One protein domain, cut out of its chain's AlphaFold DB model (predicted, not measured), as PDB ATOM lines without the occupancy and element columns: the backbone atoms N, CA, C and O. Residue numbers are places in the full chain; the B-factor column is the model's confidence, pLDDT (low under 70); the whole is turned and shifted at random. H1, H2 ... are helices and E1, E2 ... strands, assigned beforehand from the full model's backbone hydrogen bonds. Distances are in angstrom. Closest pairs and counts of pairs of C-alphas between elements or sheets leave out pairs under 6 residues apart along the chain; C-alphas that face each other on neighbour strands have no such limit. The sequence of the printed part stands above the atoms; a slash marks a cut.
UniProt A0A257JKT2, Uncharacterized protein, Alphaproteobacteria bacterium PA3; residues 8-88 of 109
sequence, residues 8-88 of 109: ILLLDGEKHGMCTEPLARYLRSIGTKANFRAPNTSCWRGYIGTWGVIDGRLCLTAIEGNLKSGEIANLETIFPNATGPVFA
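AT A GLANCE: This is residues 8 to 88 of the 109 residues of an uncharacterized protein of Alphaproteobacteria bacterium PA3 (UniProt A0A257JKT2). Two hairpins side by side, E1 with E2 and the longer E3 with E4, make one strongly twisted sheet; short H2 packs on E4, H1 only grazes the sheet, and a long loop joins H1 to E3. The printed part has 81 residues, under half in named elements: E1 E2 H1 E3 E4 H2, class mixed, sheet order E2 E1 E3 E4, mixed. It is compact, radius of gyration of the C-alphas 12.5 A, spanning 35 by 29 by 22 A.

HOW THE PARTS SIT: E3, residues 47 to 54, and E4, residues 57 to 67, form an antiparallel hairpin; N 50 and O 62, 2.8 A, are within hydrogen-bond range. E1, residues 8 to 11, is parallel to E3 (N 10 and O 51, 2.8 A) and makes an antiparallel hairpin with E2, residues 14 to 18 (N 9 and O 16, 2.8 A). H2, residues 75 to 78, is on the sheet, height 6.9 A, only just over E4 with 3 C-alphas; the closest C-alphas, Ile 63 and Leu 75, are 5.7 A apart. H1, residues 22 to 29, grazes the sheet with residues 22 to 24 and is apart from H2. In H1 every O i to N i+4 pair is within range; H2 is too short for one.

IN THESE COORDINATES: E1 begins at C-alpha 8 (15.788, 23.970, 41.380); H2 ends at C-alpha 78 (-0.057, 22.732, 34.338). E3 measures 21.9 A; E4, 27.9 A, bends by 50 degrees at residue 64.

THE WHOLE: The farthest C-alphas, Asp 12 and Ser 69, are 35.8 A apart. The printed part has no cut; the link H1 to E3, 17 residues, is long. Residues 32 to 34 have pLDDT under 70.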
ATOM      1  N   ILE A   8      14.800  24.995  41.025       94.50
ATOM      2  CA  ILE A   8      15.788  23.970  41.380       94.50
ATOM      3  C   ILE A   8      16.174  23.205  40.118       94.50
ATOM      4  O   ILE A   8      15.305  22.722  39.398       94.50
ATOM      5  N   LEU A   9      17.469  23.051  39.865       94.62
ATOM      6  CA  LEU A   9      18.005  22.132  38.868       94.62
ATOM      7  C   LEU A   9      18.724  20.977  39.567       94.62
ATOM      8  O   LEU A   9      19.604  21.201  40.392       94.62
ATOM      9  N   LEU A  10      18.350  19.753  39.207       93.88
ATOM     10  CA  LEU A  10      19.043  18.520  39.543       93.88
ATOM     11  C   LEU A  10      20.054  18.221  38.437       93.88
ATOM     12  O   LEU A  10      19.663  17.897  37.311       93.88
ATOM     13  N   LEU A  11      21.339  18.348  38.754       89.12
ATOM     14  CA  LEU A  11      22.442  18.062  37.841       89.12
ATOM     15  C   LEU A  11      23.479  17.221  38.583       89.12
ATOM     16  O   LEU A  11      23.818  17.541  39.713       89.12
ATOM     17  N   ASP A  12      23.919  16.114  37.983       85.62
ATOM     18  CA  ASP A  12      24.938  15.217  38.553       85.62
ATOM     19  C   ASP A  12      24.646  14.726  39.991       85.62
ATOM     20  O   ASP A  12      25.542  14.431  40.773       85.62
ATOM     21  N   GLY A  13      23.360  14.607  40.343       85.44
ATOM     22  CA  GLY A  13      22.910  14.207  41.684       85.44
ATOM     23  C   GLY A  13      22.873  15.346  42.710       85.44
ATOM     24  O   GLY A  13      22.397  15.140  43.827       85.44
ATOM     25  N   GLU A  14      23.294  16.551  42.330       89.00
ATOM     26  CA  GLU A  14      23.303  17.742  43.173       89.00
ATOM     27  C   GLU A  14      22.126  18.677  42.862       89.00
ATOM     28  O   GLU A  14      21.606  18.747  41.744       89.00
ATOM     29  N   LYS A  15      21.672  19.403  43.892       92.25
ATOM     30  CA  LYS A  15      20.638  20.438  43.769       92.25
ATOM     31  C   LYS A  15      21.306  21.791  43.583       92.25
ATOM     32  O   LYS A  15      22.048  22.232  44.456       92.25
ATOM     33  N   HIS A  16      20.949  22.495  42.518       91.44
ATOM     34  CA  HIS A  16      21.410  23.855  42.280       91.44
ATOM     35  C   HIS A  16      20.250  24.830  42.111       91.44
ATOM     36  O   HIS A  16      19.210  24.494  41.545       91.44
ATOM     37  N   GLY A  17      20.450  26.067  42.566       90.06
ATOM     38  CA  GLY A  17      19.546  27.165  42.249       90.06
ATOM     39  C   GLY A  17      19.686  27.553  40.780       90.06
ATOM     40  O   GLY A  17      20.782  27.823  40.299       90.06
ATOM     41  N   MET A  18      18.573  27.604  40.066       89.25
ATOM     42  CA  MET A  18      18.484  28.017  38.675       89.25
ATOM     43  C   MET A  18      17.735  29.347  38.600       89.25
ATOM     44  O   MET A  18      16.547  29.435  38.911       89.25
ATOM     45  N   CYS A  19      18.441  30.397  38.177       84.81
ATOM     46  CA  CYS A  19      17.850  31.728  38.000       84.81
ATOM     47  C   CYS A  19      17.137  31.877  36.653       84.81
ATOM     48  O   CYS A  19      16.383  32.826  36.451       84.81
ATOM     49  N   THR A  20      17.394  30.971  35.710       86.38
ATOM     50  CA  THR A  20      16.592  30.875  34.493       86.38
ATOM     51  C   THR A  20      15.193  30.383  34.857       86.38
ATOM     52  O   THR A  20      15.049  29.473  35.666       86.38
ATOM     53  N   GLU A  21      14.160  30.941  34.222       88.38
ATOM     54  CA  GLU A  21      12.759  30.638  34.543       88.38
ATOM     55  C   GLU A  21      11.994  30.033  33.341       88.38
ATOM     56  O   GLU A  21      11.105  30.688  32.773       88.38
ATOM     57  N   PRO A  22      12.315  28.801  32.886       90.88
ATOM     58  CA  PRO A  22      11.689  28.222  31.697       90.88
ATOM     59  C   PRO A  22      10.178  28.021  31.854       90.88
ATOM     60  O   PRO A  22       9.432  28.229  30.895       90.88
ATOM     61  N   LEU A  23       9.706  27.660  33.054       90.38
ATOM     62  CA  LEU A  23       8.275  27.472  33.313       90.38
ATOM     63  C   LEU A  23       7.534  28.812  33.311       90.38
ATOM     64  O   LEU A  23       6.443  28.907  32.757       90.38
ATOM     65  N   ALA A  24       8.148  29.882  33.828       89.00
ATOM     66  CA  ALA A  24       7.532  31.210  33.781       89.00
ATOM     67  C   ALA A  24       7.350  31.681  32.332       89.00
ATOM     68  O   ALA A  24       6.326  32.271  31.986       89.00
ATOM     69  N   ARG A  25       8.327  31.385  31.462       88.56
ATOM     70  CA  ARG A  25       8.228  31.661  30.023       88.56
ATOM     71  C   ARG A  25       7.083  30.884  29.371       88.56
ATOM     72  O   ARG A  25       6.337  31.481  28.599       88.56
ATOM     73  N   TYR A  26       6.921  29.605  29.704       90.44
ATOM     74  CA  TYR A  26       5.811  28.792  29.205       90.44
ATOM     75  C   TYR A  26       4.455  29.349  29.632       90.44
ATOM     76  O   TYR A  26       3.615  29.620  28.777       90.44
ATOM     77  N   LEU A  27       4.274  29.614  30.928       87.50
ATOM     78  CA  LEU A  27       3.031  30.154  31.483       87.50
ATOM     79  C   LEU A  27       2.632  31.480  30.827       87.50
ATOM     80  O   LEU A  27       1.469  31.669  30.475       87.50
ATOM     81  N   ARG A  28       3.607  32.367  30.580       86.44
ATOM     82  CA  ARG A  28       3.373  33.598  29.809       86.44
ATOM     83  C   ARG A  28       2.930  33.312  28.374       86.44
ATOM     84  O   ARG A  28       2.053  34.007  27.877       86.44
ATOM     85  N   SER A  29       3.521  32.312  27.716       85.62
ATOM     86  CA  SER A  29       3.218  31.993  26.313       85.62
ATOM     87  C   SER A  29       1.808  31.443  26.101       85.62
ATOM     88  O   SER A  29       1.180  31.765  25.099       85.62
ATOM     89  N   ILE A  30       1.282  30.679  27.061       84.50
ATOM     90  CA  ILE A  30      -0.072  30.112  26.982       84.50
ATOM     91  C   ILE A  30      -1.149  31.065  27.527       84.50
ATOM     92  O   ILE A  30      -2.316  30.696  27.600       84.50
ATOM     93  N   GLY A  31      -0.776  32.278  27.956       73.50
ATOM     94  CA  GLY A  31      -1.701  33.258  28.542       73.50
ATOM     95  C   GLY A  31      -2.292  32.841  29.895       73.50
ATOM     96  O   GLY A  31      -3.071  33.582  30.497       73.50
ATOM     97  N   THR A  32      -1.904  31.675  30.407       66.69
ATOM     98  CA  THR A  32      -2.358  31.155  31.686       66.69
ATOM     99  C   THR A  32      -1.668  31.937  32.789       66.69
ATOM    100  O   THR A  32      -0.497  31.722  33.110       66.69
ATOM    101  N   LYS A  33      -2.428  32.820  33.444       59.00
ATOM    102  CA  LYS A  33      -2.145  33.179  34.834       59.00
ATOM    103  C   LYS A  33      -2.387  31.916  35.639       59.00
ATOM    104  O   LYS A  33      -3.488  31.721  36.147       59.00
ATOM    105  N   ALA A  34      -1.407  31.015  35.665       61.47
ATOM    106  CA  ALA A  34      -1.529  29.816  36.465       61.47
ATOM    107  C   ALA A  34      -1.930  30.260  37.865       61.47
ATOM    108  O   ALA A  34      -1.429  31.272  38.362       61.47
ATOM    109  N   ASN A  35      -2.930  29.580  38.422       75.62
ATOM    110  CA  ASN A  35      -3.678  30.014  39.597       75.62
ATOM    111  C   ASN A  35      -2.833  29.998  40.875       75.62
ATOM    112  O   ASN A  35      -3.376  29.871  41.960       75.62
ATOM    113  N   PHE A  36      -1.519  30.129  40.769       84.44
ATOM    114  CA  PHE A  36      -0.602  30.238  41.870       84.44
ATOM    115  C   PHE A  36      -0.898  31.468  42.717       84.44
ATOM    116  O   PHE A  36      -1.223  32.564  42.241       84.44
ATOM    117  N   ARG A  37      -0.778  31.254  44.017       84.31
ATOM    118  CA  ARG A  37      -0.839  32.257  45.060       84.31
ATOM    119  C   ARG A  37       0.573  32.423  45.599       84.31
ATOM    120  O   ARG A  37       1.155  31.467  46.099       84.31
ATOM    121  N   ALA A  38       1.100  33.644  45.529       81.56
ATOM    122  CA  ALA A  38       2.363  33.985  46.172       81.56
ATOM    123  C   ALA A  38       2.241  33.744  47.690       81.56
ATOM    124  O   ALA A  38       1.395  34.382  48.328       81.56
ATOM    125  N   PRO A  39       3.024  32.823  48.282       76.31
ATOM    126  CA  PRO A  39       2.941  32.552  49.715       76.31
ATOM    127  C   PRO A  39       3.595  33.662  50.549       76.31
ATOM    128  O   PRO A  39       3.225  33.857  51.702       76.31
ATOM    129  N   ASN A  40       4.570  34.380  49.984       74.00
ATOM    130  CA  ASN A  40       5.311  35.461  50.633       74.00
ATOM    131  C   ASN A  40       6.038  36.333  49.586       74.00
ATOM    132  O   ASN A  40       6.030  36.030  48.392       74.00
ATOM    133  N   THR A  41       6.693  37.403  50.045       73.75
ATOM    134  CA  THR A  41       7.438  38.363  49.208       73.75
ATOM    135  C   THR A  41       8.756  37.822  48.644       73.75
ATOM    136  O   THR A  41       9.404  38.516  47.867       73.75
ATOM    137  N   SER A  42       9.162  36.609  49.016       70.56
ATOM    138  CA  SER A  42      10.309  35.911  48.424       70.56
ATOM    139  C   SER A  42       9.886  34.985  47.277       70.56
ATOM    140  O   SER A  42      10.737  34.507  46.544       70.56
ATOM    141  N   CYS A  43       8.590  34.703  47.100       78.12
ATOM    142  CA  CYS A  43       8.073  33.843  46.030       78.12
ATOM    143  C   CYS A  43       6.833  34.469  45.368       78.12
ATOM    144  O   CYS A  43       5.722  33.941  45.422       78.12
ATOM    145  N   TRP A  44       7.023  35.608  44.702       80.31
ATOM    146  CA  TRP A  44       5.975  36.327  43.966       80.31
ATOM    147  C   TRP A  44       5.333  35.497  42.855       80.31
ATOM    148  O   TRP A  44       4.176  35.714  42.504       80.31
ATOM    149  N   ARG A  45       6.078  34.534  42.304       87.12
ATOM    150  CA  ARG A  45       5.574  33.592  41.298       87.12
ATOM    151  C   ARG A  45       4.561  32.602  41.867       87.12
ATOM    152  O   ARG A  45       3.731  32.101  41.118       87.12
ATOM    153  N   GLY A  46       4.639  32.309  43.165       87.81
ATOM    154  CA  GLY A  46       3.774  31.345  43.841       87.81
ATOM    155  C   GLY A  46       4.083  29.874  43.559       87.81
ATOM    156  O   GLY A  46       3.317  29.014  43.994       87.81
ATOM    157  N   TYR A  47       5.189  29.580  42.867       91.00
ATOM    158  CA  TYR A  47       5.663  28.219  42.624       91.00
ATOM    159  C   TYR A  47       7.185  28.135  42.474       91.00
ATOM    160  O   TYR A  47       7.840  29.089  42.037       91.00
ATOM    161  N   ILE A  48       7.712  26.944  42.750       92.25
ATOM    162  CA  ILE A  48       9.088  26.508  42.527       92.25
ATOM    163  C   ILE A  48       9.027  25.292  41.598       92.25
ATOM    164  O   ILE A  48       8.349  24.308  41.891       92.25
ATOM    165  N   GLY A  49       9.690  25.381  40.446       93.88
ATOM    166  CA  GLY A  49       9.872  24.241  39.550       93.88
ATOM    167  C   GLY A  49      11.153  23.496  39.901       93.88
ATOM    168  O   GLY A  49      12.181  24.123  40.161       93.88
ATOM    169  N   THR A  50      11.093  22.167  39.891       95.50
ATOM    170  CA  THR A  50      12.276  21.304  39.941       95.50
ATOM    171  C   THR A  50      12.508  20.709  38.564       95.50
ATOM    172  O   THR A  50      11.599  20.143  37.959       95.50
ATOM    173  N   TRP A  51      13.734  20.837  38.080       96.31
ATOM    174  CA  TRP A  51      14.156  20.429  36.750       96.31
ATOM    175  C   TRP A  51      15.255  19.384  36.838       96.31
ATOM    176  O   TRP A  51      16.018  19.366  37.797       96.31
ATOM    177  N   GLY A  52      15.375  18.551  35.814       95.00
ATOM    178  CA  GLY A  52      16.499  17.642  35.626       95.00
ATOM    179  C   GLY A  52      16.903  17.577  34.160       95.00
ATOM    180  O   GLY A  52      16.101  17.883  33.274       95.00
ATOM    181  N   VAL A  53      18.147  17.177  33.905       92.25
ATOM    182  CA  VAL A  53      18.614  16.865  32.550       92.25
ATOM    183  C   VAL A  53      18.492  15.359  32.336       92.25
ATOM    184  O   VAL A  53      19.225  14.584  32.940       92.25
ATOM    185  N   ILE A  54      17.546  14.945  31.493       91.69
ATOM    186  CA  ILE A  54      17.261  13.540  31.174       91.69
ATOM    187  C   ILE A  54      17.523  13.353  29.680       91.69
ATOM    188  O   ILE A  54      16.970  14.091  28.867       91.69
ATOM    189  N   ASP A  55      18.407  12.423  29.315       90.12
ATOM    190  CA  ASP A  55      18.819  12.169  27.922       90.12
ATOM    191  C   ASP A  55      19.265  13.438  27.168       90.12
ATOM    192  O   ASP A  55      18.918  13.674  26.009       90.12
ATOM    193  N   GLY A  56      20.006  14.312  27.861       88.94
ATOM    194  CA  GLY A  56      20.486  15.585  27.312       88.94
ATOM    195  C   GLY A  56      19.397  16.645  27.119       88.94
ATOM    196  O   GLY A  56      19.634  17.657  26.460       88.94
ATOM    197  N   ARG A  57      18.198  16.436  27.675       92.25
ATOM    198  CA  ARG A  57      17.061  17.353  27.563       92.25
ATOM    199  C   ARG A  57      16.651  17.881  28.924       92.25
ATOM    200  O   ARG A  57      16.607  17.145  29.904       92.25
ATOM    201  N   LEU A  58      16.301  19.163  28.968       94.69
ATOM    202  CA  LEU A  58      15.740  19.772  30.164       94.69
ATOM    203  C   LEU A  58      14.300  19.288  30.359       94.69
ATOM    204  O   LEU A  58      13.441  19.508  29.501       94.69
ATOM    205  N   CYS A  59      14.039  18.659  31.497       95.31
ATOM    206  CA  CYS A  59      12.738  18.121  31.866       95.31
ATOM    207  C   CYS A  59      12.300  18.691  33.215       95.31
ATOM    208  O   CYS A  59      13.083  18.737  34.160       95.31
ATOM    209  N   LEU A  60      11.044  19.114  33.314       96.19
ATOM    210  CA  LEU A  60      10.424  19.514  34.571       96.19
ATOM    211  C   LEU A  60       9.974  18.255  35.312       96.19
ATOM    212  O   LEU A  60       9.132  17.512  34.811       96.19
ATOM    213  N   THR A  61      10.544  17.998  36.482       95.38
ATOM    214  CA  THR A  61      10.315  16.769  37.255       95.38
ATOM    215  C   THR A  61       9.328  16.966  38.396       95.38
ATOM    216  O   THR A  61       8.655  16.015  38.779       95.38
ATOM    217  N   ALA A  62       9.209  18.186  38.924       94.50
ATOM    218  CA  ALA A  62       8.214  18.525  39.933       94.50
ATOM    219  C   ALA A  62       7.856  20.011  39.894       94.50
ATOM    220  O   ALA A  62       8.620  20.852  39.414       94.50
ATOM    221  N   ILE A  63       6.690  20.329  40.442       92.88
ATOM    222  CA  ILE A  63       6.249  21.693  40.716       92.88
ATOM    223  C   ILE A  63       5.737  21.694  42.139       92.88
ATOM    224  O   ILE A  63       4.963  20.816  42.504       92.88
ATOM    225  N   GLU A  64       6.148  22.689  42.909       90.88
ATOM    226  CA  GLU A  64       5.639  22.936  44.248       90.88
ATOM    227  C   GLU A  64       5.104  24.361  44.298       90.88
ATOM    228  O   GLU A  64       5.761  25.307  43.865       90.88
ATOM    229  N   GLY A  65       3.895  24.546  44.809       88.75
ATOM    230  CA  GLY A  65       3.268  25.859  44.882       88.75
ATOM    231  C   GLY A  65       1.871  25.768  45.463       88.75
ATOM    232  O   GLY A  65       1.275  24.696  45.495       88.75
ATOM    233  N   ASN A  66       1.339  26.897  45.921       87.69
ATOM    234  CA  ASN A  66      -0.035  26.958  46.410       87.69
ATOM    235  C   ASN A  66      -0.921  27.527  45.316       87.69
ATOM    236  O   ASN A  66      -0.626  28.598  44.783       87.69
ATOM    237  N   LEU A  67      -2.023  26.854  45.010       87.62
ATOM    238  CA  LEU A  67      -3.052  27.395  44.137       87.62
ATOM    239  C   LEU A  67      -4.015  28.285  44.925       87.62
ATOM    240  O   LEU A  67      -4.187  28.169  46.137       87.62
ATOM    241  N   LYS A  68      -4.693  29.184  44.216       85.94
ATOM    242  CA  LYS A  68      -5.768  30.025  44.747       85.94
ATOM    243  C   LYS A  68      -6.971  29.199  45.207       85.94
ATOM    244  O   LYS A  68      -7.689  29.668  46.080       85.94
ATOM    245  N   SER A  69      -7.164  27.996  44.653       84.94
ATOM    246  CA  SER A  69      -8.170  27.032  45.120       84.94
ATOM    247  C   SER A  69      -7.852  26.458  46.506       84.94
ATOM    248  O   SER A  69      -8.743  25.912  47.145       84.94
ATOM    249  N   GLY A  70      -6.613  26.604  46.993       84.12
ATOM    250  CA  GLY A  70      -6.132  26.001  48.239       84.12
ATOM    251  C   GLY A  70      -5.419  24.662  48.040       84.12
ATOM    252  O   GLY A  70      -4.861  24.130  48.993       84.12
ATOM    253  N   GLU A  71      -5.396  24.136  46.815       87.06
ATOM    254  CA  GLU A  71      -4.687  22.902  46.474       87.06
ATOM    255  C   GLU A  71      -3.181  23.137  46.298       87.06
ATOM    256  O   GLU A  71      -2.731  24.234  45.937       87.06
ATOM    257  N   ILE A  72      -2.396  22.083  46.527       87.94
ATOM    258  CA  ILE A  72      -0.962  22.074  46.240       87.94
ATOM    259  C   ILE A  72      -0.784  21.772  44.757       87.94
ATOM    260  O   ILE A  72      -1.310  20.789  44.240       87.94
ATOM    261  N   ALA A  73      -0.033  22.625  44.074       89.50
ATOM    262  CA  ALA A  73       0.283  22.424  42.677       89.50
ATOM    263  C   ALA A  73       1.245  21.254  42.484       89.50
ATOM    264  O   ALA A  73       2.146  21.028  43.288       89.50
ATOM    265  N   ASN A  74       1.074  20.571  41.364       91.19
ATOM    266  CA  ASN A  74       1.917  19.487  40.883       91.19
ATOM    267  C   ASN A  74       2.092  19.624  39.355       91.19
ATOM    268  O   ASN A  74       1.657  20.610  38.756       91.19
ATOM    269  N   LEU A  75       2.726  18.645  38.703       91.62
ATOM    270  CA  LEU A  75       2.885  18.662  37.242       91.62
ATOM    271  C   LEU A  75       1.539  18.696  36.506       91.62
ATOM    272  O   LEU A  75       1.377  19.495  35.585       91.62
ATOM    273  N   GLU A  76       0.570  17.890  36.946       90.44
ATOM    274  CA  GLU A  76      -0.759  17.767  36.330       90.44
ATOM    275  C   GLU A  76      -1.553  19.077  36.361       90.44
ATOM    276  O   GLU A  76      -2.354  19.352  35.470       90.44
ATOM    277  N   THR A  77      -1.258  19.944  37.331       88.31
ATOM    278  CA  THR A  77      -1.850  21.283  37.443       88.31
ATOM    279  C   THR A  77      -1.594  22.147  36.202       88.31
ATOM    280  O   THR A  77      -2.429  22.977  35.842       88.31
ATOM    281  N   ILE A  78      -0.434  21.988  35.555       87.81
ATOM    282  CA  ILE A  78      -0.057  22.732  34.338       87.81
ATOM    283  C   ILE A  78      -0.115  21.832  33.099       87.81
ATOM    284  O   ILE A  78      -0.439  22.298  32.006       87.81
ATOM    285  N   PHE A  79       0.187  20.547  33.267       90.44
ATOM    286  CA  PHE A  79       0.258  19.541  32.217       90.44
ATOM    287  C   PHE A  79      -0.656  18.356  32.572       90.44
ATOM    288  O   PHE A  79      -0.158  17.339  33.041       90.44
ATOM    289  N   PRO A  80      -1.978  18.439  32.323       87.88
ATOM    290  CA  PRO A  80      -2.957  17.442  32.787       87.88
ATOM    291  C   PRO A  80      -2.704  15.995  32.347       87.88
ATOM    292  O   PRO A  80      -3.229  15.071  32.951       87.88
ATOM    293  N   ASN A  81      -1.910  15.793  31.293       89.31
ATOM    294  CA  ASN A  81      -1.565  14.472  30.757       89.31
ATOM    295  C   ASN A  81      -0.153  14.011  31.163       89.31
ATOM    296  O   ASN A  81       0.390  13.086  30.558       89.31
ATOM    297  N   ALA A  82       0.497  14.693  32.110       89.50
ATOM    298  CA  ALA A  82       1.849  14.358  32.533       89.50
ATOM    299  C   ALA A  82       1.847  13.120  33.439       89.50
ATOM    300  O   ALA A  82       1.456  13.187  34.596       89.50
ATOM    301  N   THR A  83       2.369  12.003  32.933       89.50
ATOM    302  CA  THR A  83       2.585  10.768  33.711       89.50
ATOM    303  C   THR A  83       4.004  10.664  34.284       89.50
ATOM    304  O   THR A  83       4.410   9.612  34.771       89.50
ATOM    305  N   GLY A  84       4.801  11.728  34.169       92.19
ATOM    306  CA  GLY A  84       6.214  11.753  34.528       92.19
ATOM    307  C   GLY A  84       6.868  13.090  34.169       92.19
ATOM    308  O   GLY A  84       6.158  14.067  33.920       92.19
ATOM    309  N   PRO A  85       8.213  13.148  34.128       94.69
ATOM    310  CA  PRO A  85       8.940  14.363  33.783       94.69
ATOM    311  C   PRO A  85       8.497  14.950  32.439       94.69
ATOM    312  O   PRO A  85       8.414  14.246  31.433       94.69
ATOM    313  N   VAL A  86       8.246  16.256  32.411       95.81
ATOM    314  CA  VAL A  86       7.757  16.959  31.220       95.81
ATOM    315  C   VAL A  86       8.928  17.580  30.476       95.81
ATOM    316  O   VAL A  86       9.595  18.478  30.991       95.81
ATOM    317  N   PHE A  87       9.167  17.136  29.244       94.94
ATOM    318  CA  PHE A  87      10.191  17.726  28.385       94.94
ATOM    319  C   PHE A  87       9.872  19.196  28.069       94.94
ATOM    320  O   PHE A  87       8.810  19.516  27.530       94.94
ATOM    321  N   ALA A  88      10.831  20.081  28.347       94.56
ATOM    322  CA  ALA A  88      10.737  21.523  28.147       94.56
ATOM    323  C   ALA A  88      10.901  21.933  26.673       94.56
ATOM    324  O   ALA A  88      11.753  22.755  26.338       94.56
TER     325      ALA A  88